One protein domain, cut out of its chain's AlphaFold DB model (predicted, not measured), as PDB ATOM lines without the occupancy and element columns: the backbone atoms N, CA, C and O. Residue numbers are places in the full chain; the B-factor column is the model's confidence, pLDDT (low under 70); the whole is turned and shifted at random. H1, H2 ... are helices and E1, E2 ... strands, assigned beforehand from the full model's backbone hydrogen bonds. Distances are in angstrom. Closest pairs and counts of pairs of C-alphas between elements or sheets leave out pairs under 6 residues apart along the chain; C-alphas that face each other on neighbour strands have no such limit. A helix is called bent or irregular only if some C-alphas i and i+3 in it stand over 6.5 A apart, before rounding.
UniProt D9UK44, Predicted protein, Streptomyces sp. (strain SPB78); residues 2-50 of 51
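What this domain is: This is residues 2 to 50 of the 51 residues of the protein "Predicted protein" of Streptomyces sp. (strain SPB78) (UniProt D9UK44). Two short strands, E1 and E2, lie side by side, and the longest helix, H3, packs on the pair with its residues 28 to 34. The small helix H2 packs on that same part of H3, while H1 lies at one end of the domain, away from H2, H3 and E2. The printed part has 49 residues, with three named helices and two named strands in the order H1, E1, H2, H3, E2; the sheet, order E1, E2, is parallel and the class is mostly helix. The whole is compact, with a radius of gyration of the C-alphas of 10.9 A, and rounded, spanning 27 by 24 by 15 A.

How they stand to each other: H1, residues 2 to 8, is apart from H2, residues 21 to 25, and from H3, residues 28 to 40. E1, residues 12 to 14, and E2, residues 48 to 50, are parallel neighbours at 22 degrees, with N 13 and O 48 2.9 A apart and N 50 and O 13 2.8 A apart, both within hydrogen-bond range. E1, H2, H3 and E2 form a strand-helix-strand unit, two parallel neighbour strands with helices between, and its crossover is left-handed. H3 touches H2 with its residues 30 to 34 alone; their closest C-alphas, of Asp 31 and Tyr 22, are 5.5 A apart. The closest C-alphas of H3 and E1, of Gly 30 and Val 14, are 6.1 A apart; those of H3 and E2, of Cys 29 and Cys 50, are 5.5 A apart. In H3 every O i to N i+4 pair is within hydrogen-bond range; in H1 1 of 3 is, beside 2 of 4 O i to N i+3 pairs, and in H2 0 of 1, beside 1 of 2.

Where its parts are: H1 begins at C-alpha 2 (246.442, 242.293, 321.399) and is 9.1 A long; it is irregular, with C-alphas 4 and 7 9.4 A apart. E1 and E2 are each 6.5 A long. H2, 4.8 A, is irregular too, with C-alphas 22 and 25 7.1 A apart. H3 is 17.2 A long from C-alpha 28 (263.511, 247.338, 335.871). E2 ends at C-alpha 50 (255.007, 246.920, 336.026).

The domain as a whole: The two C-alphas farthest apart, of Ala 4 and Ala 28, are 27.6 A apart. The printed part has no cut and no long link. The mean pLDDT of the printed part is 95.2, and no printed residue is under 70.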
ATOM      1  N   ARG A   2     246.896 243.484 320.647       84.88
ATOM      2  CA  ARG A   2     246.442 242.293 321.399       84.88
ATOM      3  C   ARG A   2     245.436 241.404 320.652       84.88
ATOM      4  O   ARG A   2     245.666 240.207 320.542       84.88
ATOM      5  N   ALA A   3     244.356 241.980 320.119       88.75
ATOM      6  CA  ALA A   3     243.321 241.212 319.420       88.75
ATOM      7  C   ALA A   3     243.850 240.494 318.163       88.75
ATOM      8  O   ALA A   3     243.502 239.344 317.925       88.75
ATOM      9  N   ALA A   4     244.744 241.139 317.408       93.62
ATOM     10  CA  ALA A   4     245.322 240.580 316.186       93.62
ATOM     11  C   ALA A   4     246.314 239.433 316.457       93.62
ATOM     12  O   ALA A   4     246.402 238.495 315.674       93.62
ATOM     13  N   LEU A   5     247.048 239.490 317.576       91.00
ATOM     14  CA  LEU A   5     248.046 238.478 317.952       91.00
ATOM     15  C   LEU A   5     247.457 237.327 318.793       91.00
ATOM     16  O   LEU A   5     248.085 236.277 318.963       91.00
ATOM     17  N   GLY A   6     246.243 237.507 319.318       89.12
ATOM     18  CA  GLY A   6     245.516 236.504 320.088       89.12
ATOM     19  C   GLY A   6     246.274 236.017 321.329       89.12
ATOM     20  O   GLY A   6     247.065 236.737 321.937       89.12
ATOM     21  N   ARG A   7     246.045 234.753 321.710       85.50
ATOM     22  CA  ARG A   7     246.649 234.127 322.906       85.50
ATOM     23  C   ARG A   7     248.154 233.857 322.789       85.50
ATOM     24  O   ARG A   7     248.760 233.400 323.751       85.50
ATOM     25  N   LYS A   8     248.758 234.113 321.623       85.88
ATOM     26  CA  LYS A   8     250.205 233.969 321.418       85.88
ATOM     27  C   LYS A   8     250.990 235.184 321.926       85.88
ATOM     28  O   LYS A   8     252.204 235.086 322.040       85.88
ATOM     29  N   ALA A   9     250.335 236.301 322.231       92.00
ATOM     30  CA  ALA A   9     250.987 237.485 322.782       92.00
ATOM     31  C   ALA A   9     250.629 237.696 324.257       92.00
ATOM     32  O   ALA A   9     249.531 237.350 324.699       92.00
ATOM     33  N   ARG A  10     251.566 238.301 324.988       94.50
ATOM     34  CA  ARG A  10     251.398 238.805 326.354       94.50
ATOM     35  C   ARG A  10     251.673 240.298 326.346       94.50
ATOM     36  O   ARG A  10     252.590 240.730 325.648       94.50
ATOM     37  N   LEU A  11     250.870 241.065 327.071       95.25
ATOM     38  CA  LEU A  11     251.092 242.490 327.259       95.25
ATOM     39  C   LEU A  11     251.862 242.722 328.562       95.25
ATOM     40  O   LEU A  11     251.488 242.192 329.605       95.25
ATOM     41  N   VAL A  12     252.917 243.524 328.476       96.50
ATOM     42  CA  VAL A  12     253.633 244.079 329.626       96.50
ATOM     43  C   VAL A  12     253.404 245.584 329.568       96.50
ATOM     44  O   VAL A  12     253.906 246.241 328.657       96.50
ATOM     45  N   SER A  13     252.576 246.104 330.471       96.31
ATOM     46  CA  SER A  13     252.404 247.547 330.647       96.31
ATOM     47  C   SER A  13     253.435 248.047 331.646       96.31
ATOM     48  O   SER A  13     253.740 247.348 332.608       96.31
ATOM     49  N   VAL A  14     253.974 249.236 331.421       97.44
ATOM     50  CA  VAL A  14     255.007 249.843 332.264       97.44
ATOM     51  C   VAL A  14     254.484 251.210 332.666       97.44
ATOM     52  O   VAL A  14     254.199 252.021 331.785       97.44
ATOM     53  N   ASP A  15     254.323 251.446 333.964       96.25
ATOM     54  CA  ASP A  15     253.895 252.734 334.505       96.25
ATOM     55  C   ASP A  15     255.060 253.733 334.470       96.25
ATOM     56  O   ASP A  15     255.709 254.046 335.464       96.25
ATOM     57  N   SER A  16     255.397 254.178 333.261       93.50
ATOM     58  CA  SER A  16     256.426 255.183 333.029       93.50
ATOM     59  C   SER A  16     256.115 256.008 331.784       93.50
ATOM     60  O   SER A  16     255.528 255.525 330.813       93.50
ATOM     61  N   GLY A  17     256.522 257.277 331.799       92.94
ATOM     62  CA  GLY A  17     256.373 258.187 330.666       92.94
ATOM     63  C   GLY A  17     257.535 258.094 329.672       92.94
ATOM     64  O   GLY A  17     258.676 257.864 330.057       92.94
ATOM     65  N   GLY A  18     257.264 258.342 328.386       92.25
ATOM     66  CA  GLY A  18     258.284 258.419 327.330       92.25
ATOM     67  C   GLY A  18     258.098 257.402 326.197       92.25
ATOM     68  O   GLY A  18     257.095 256.696 326.139       92.25
ATOM     69  N   HIS A  19     259.056 257.364 325.263       95.06
ATOM     70  CA  HIS A  19     259.077 256.427 324.134       95.06
ATOM     71  C   HIS A  19     260.297 255.510 324.226       95.06
ATOM     72  O   HIS A  19     261.408 255.982 324.449       95.06
ATOM     73  N   GLY A  20     260.087 254.216 323.973       94.19
ATOM     74  CA  GLY A  20     261.128 253.193 324.094       94.19
ATOM     75  C   GLY A  20     261.266 252.712 325.534       94.19
ATOM     76  O   GLY A  20     262.213 253.072 326.217       94.19
ATOM     77  N   SER A  21     260.305 251.908 326.002       96.06
ATOM     78  CA  SER A  21     260.288 251.423 327.388       96.06
ATOM     79  C   SER A  21     261.462 250.493 327.704       96.06
ATOM     80  O   SER A  21     262.104 250.667 328.731       96.06
ATOM     81  N   TYR A  22     261.770 249.542 326.818       97.44
ATOM     82  CA  TYR A  22     262.857 248.584 327.025       97.44
ATOM     83  C   TYR A  22     264.233 249.254 326.931       97.44
ATOM     84  O   TYR A  22     264.570 249.802 325.879       97.44
ATOM     85  N   LEU A  23     265.016 249.186 328.015       96.12
ATOM     86  CA  LEU A  23     266.344 249.807 328.160       96.12
ATOM     87  C   LEU A  23     266.370 251.309 327.824       96.12
ATOM     88  O   LEU A  23     267.394 251.850 327.401       96.12
ATOM     89  N   GLY A  24     265.231 251.978 327.991       96.12
ATOM     90  CA  GLY A  24     265.065 253.397 327.710       96.12
ATOM     91  C   GLY A  24     264.290 254.081 328.823       96.12
ATOM     92  O   GLY A  24     264.801 254.263 329.923       96.12
ATOM     93  N   THR A  25     263.055 254.482 328.541       95.50
ATOM     94  CA  THR A  25     262.228 255.259 329.474       95.50
ATOM     95  C   THR A  25     261.382 254.392 330.409       95.50
ATOM     96  O   THR A  25     260.464 254.907 331.035       95.50
ATOM     97  N   GLY A  26     261.604 253.078 330.458       95.31
ATOM     98  CA  GLY A  26     260.839 252.148 331.289       95.31
ATOM     99  C   GLY A  26     261.372 252.010 332.714       95.31
ATOM    100  O   GLY A  26     261.919 252.944 333.295       95.31
ATOM    101  N   ASN A  27     261.191 250.815 333.276       96.69
ATOM    102  CA  ASN A  27     261.657 250.443 334.607       96.69
ATOM    103  C   ASN A  27     262.206 249.005 334.616       96.69
ATOM    104  O   ASN A  27     262.014 248.229 333.676       96.69
ATOM    105  N   ALA A  28     262.853 248.634 335.724       97.75
ATOM    106  CA  ALA A  28     263.511 247.338 335.871       97.75
ATOM    107  C   ALA A  28     262.556 246.135 335.739       97.75
ATOM    108  O   ALA A  28     262.972 245.074 335.280       97.75
ATOM    109  N   CYS A  29     261.280 246.284 336.115       98.00
ATOM    110  CA  CYS A  29     260.285 245.217 335.973       98.00
ATOM    111  C   CYS A  29     260.003 244.917 334.495       98.00
ATOM    112  O   CYS A  29     260.048 243.755 334.076       98.00
ATOM    113  N   GLY A  30     259.773 245.960 333.690       97.94
ATOM    114  CA  GLY A  30     259.573 245.821 332.249       97.94
ATOM    115  C   GLY A  30     260.810 245.251 331.555       97.94
ATOM    116  O   GLY A  30     260.696 244.318 330.757       97.94
ATOM    117  N   ASP A  31     261.992 245.749 331.919       98.25
ATOM    118  CA  ASP A  31     263.262 245.288 331.358       98.25
ATOM    119  C   ASP A  31     263.530 243.816 331.663       98.25
ATOM    120  O   ASP A  31     263.930 243.072 330.765       98.25
ATOM    121  N   ALA A  32     263.257 243.359 332.886       98.31
ATOM    122  CA  ALA A  32     263.413 241.956 333.252       98.31
ATOM    123  C   ALA A  32     262.487 241.046 332.429       98.31
ATOM    124  O   ALA A  32     262.931 240.025 331.899       98.31
ATOM    125  N   ALA A  33     261.216 241.431 332.263       98.19
ATOM    126  CA  ALA A  33     260.251 240.650 331.491       98.19
ATOM    127  C   ALA A  33     260.625 240.568 330.001       98.19
ATOM    128  O   ALA A  33     260.524 239.501 329.392       98.19
ATOM    129  N   VAL A  34     261.074 241.679 329.411       97.75
ATOM    130  CA  VAL A  34     261.501 241.714 328.004       97.75
ATOM    131  C   VAL A  34     262.818 240.960 327.813       97.75
ATOM    132  O   VAL A  34     262.932 240.182 326.869       97.75
ATOM    133  N   THR A  35     263.781 241.113 328.724       98.56
ATOM    134  CA  THR A  35     265.070 240.404 328.662       98.56
ATOM    135  C   THR A  35     264.874 238.892 328.724       98.56
ATOM    136  O   THR A  35     265.415 238.184 327.878       98.56
ATOM    137  N   ALA A  36     264.046 238.390 329.648       98.38
ATOM    138  CA  ALA A  36     263.737 236.959 329.748       98.38
ATOM    139  C   ALA A  36     263.113 236.400 328.454       98.38
ATOM    140  O   ALA A  36     263.395 235.273 328.050       98.38
ATOM    141  N   PHE A  37     262.301 237.197 327.753       97.38
ATOM    142  CA  PHE A  37     261.771 236.797 326.452       97.38
ATOM    143  C   PHE A  37     262.846 236.781 325.361       97.38
ATOM    144  O   PHE A  37     262.895 235.842 324.571       97.38
ATOM    145  N   LEU A  38     263.695 237.808 325.298       98.00
ATOM    146  CA  LEU A  38     264.709 237.934 324.251       98.00
ATOM    147  C   LEU A  38     265.852 236.923 324.397       98.00
ATOM    148  O   LEU A  38     266.358 236.444 323.385       98.00
ATOM    149  N   VAL A  39     266.255 236.615 325.630       98.69
ATOM    150  CA  VAL A  39     267.360 235.693 325.926       98.69
ATOM    151  C   VAL A  39     266.866 234.250 325.980       98.69
ATOM    152  O   VAL A  39     267.417 233.390 325.297       98.69
ATOM    153  N   ASP A  40     265.800 233.993 326.741       98.25
ATOM    154  CA  ASP A  40     265.375 232.629 327.086       98.25
ATOM    155  C   ASP A  40     264.078 232.199 326.380       98.25
ATOM    156  O   ASP A  40     263.643 231.052 326.498       98.25
ATOM    157  N   GLY A  41     263.404 233.106 325.664       97.31
ATOM    158  CA  GLY A  41     262.090 232.843 325.067       97.31
ATOM    159  C   GLY A  41     260.944 232.759 326.083       97.31
ATOM    160  O   GLY A  41     259.814 232.410 325.718       97.31
ATOM    161  N   VAL A  42     261.198 233.083 327.355       96.88
ATOM    162  CA  VAL A  42     260.215 232.996 328.440       96.88
ATOM    163  C   VAL A  42     259.283 234.203 328.392       96.88
ATOM    164  O   VAL A  42     259.715 235.349 328.333       96.88
ATOM    165  N   ARG A  43     257.972 233.955 328.430       94.69
ATOM    166  CA  ARG A  43     256.946 235.007 328.483       94.69
ATOM    167  C   ARG A  43     256.183 234.917 329.800       94.69
ATOM    168  O   ARG A  43     255.999 233.803 330.287       94.69
ATOM    169  N   PRO A  44     255.640 236.032 330.310       95.50
ATOM    170  CA  PRO A  44     254.724 235.998 331.442       95.50
ATOM    171  C   PRO A  44     253.519 235.065 331.212       95.50
ATOM    172  O   PRO A  44     252.975 234.968 330.104       95.50
ATOM    173  N   ASP A  45     253.038 234.419 332.274       94.62
ATOM    174  CA  ASP A  45     251.866 233.526 332.208       94.62
ATOM    175  C   ASP A  45     250.550 234.265 331.924       94.62
ATOM    176  O   ASP A  45     249.559 233.677 331.476       94.62
ATOM    177  N   ARG A  46     250.533 235.571 332.176       94.25
ATOM    178  CA  ARG A  46     249.411 236.488 331.971       94.25
ATOM    179  C   ARG A  46     249.944 237.854 331.560       94.25
ATOM    180  O   ARG A  46     251.148 238.073 331.575       94.25
ATOM    181  N   ASP A  47     249.052 238.752 331.177       96.06
ATOM    182  CA  ASP A  47     249.445 240.150 331.021       96.06
ATOM    183  C   ASP A  47     249.807 240.725 332.391       96.06
ATOM    184  O   ASP A  47     249.168 240.374 333.388       96.06
ATOM    185  N   ILE A  48     250.834 241.565 332.441       97.12
ATOM    186  CA  ILE A  48     251.338 242.143 333.686       97.12
ATOM    187  C   ILE A  48     251.459 243.659 333.568       97.12
ATOM    188  O   ILE A  48     251.671 244.200 332.480       97.12
ATOM    189  N   GLU A  49     251.345 244.319 334.712       97.75
ATOM    190  CA  GLU A  49     251.564 245.748 334.884       97.75
ATOM    191  C   GLU A  49     252.768 245.919 335.808       97.75
ATOM    192  O   GLU A  49     252.802 245.372 336.911       97.75
ATOM    193  N   CYS A  50     253.784 246.613 335.311       97.62
ATOM    194  CA  CYS A  50     255.007 246.920 336.026       97.62
ATOM    195  C   CYS A  50     254.927 248.351 336.572       97.62
ATOM    196  O   CYS A  50     254.736 249.256 335.757       97.62
TER     197      CYS A  50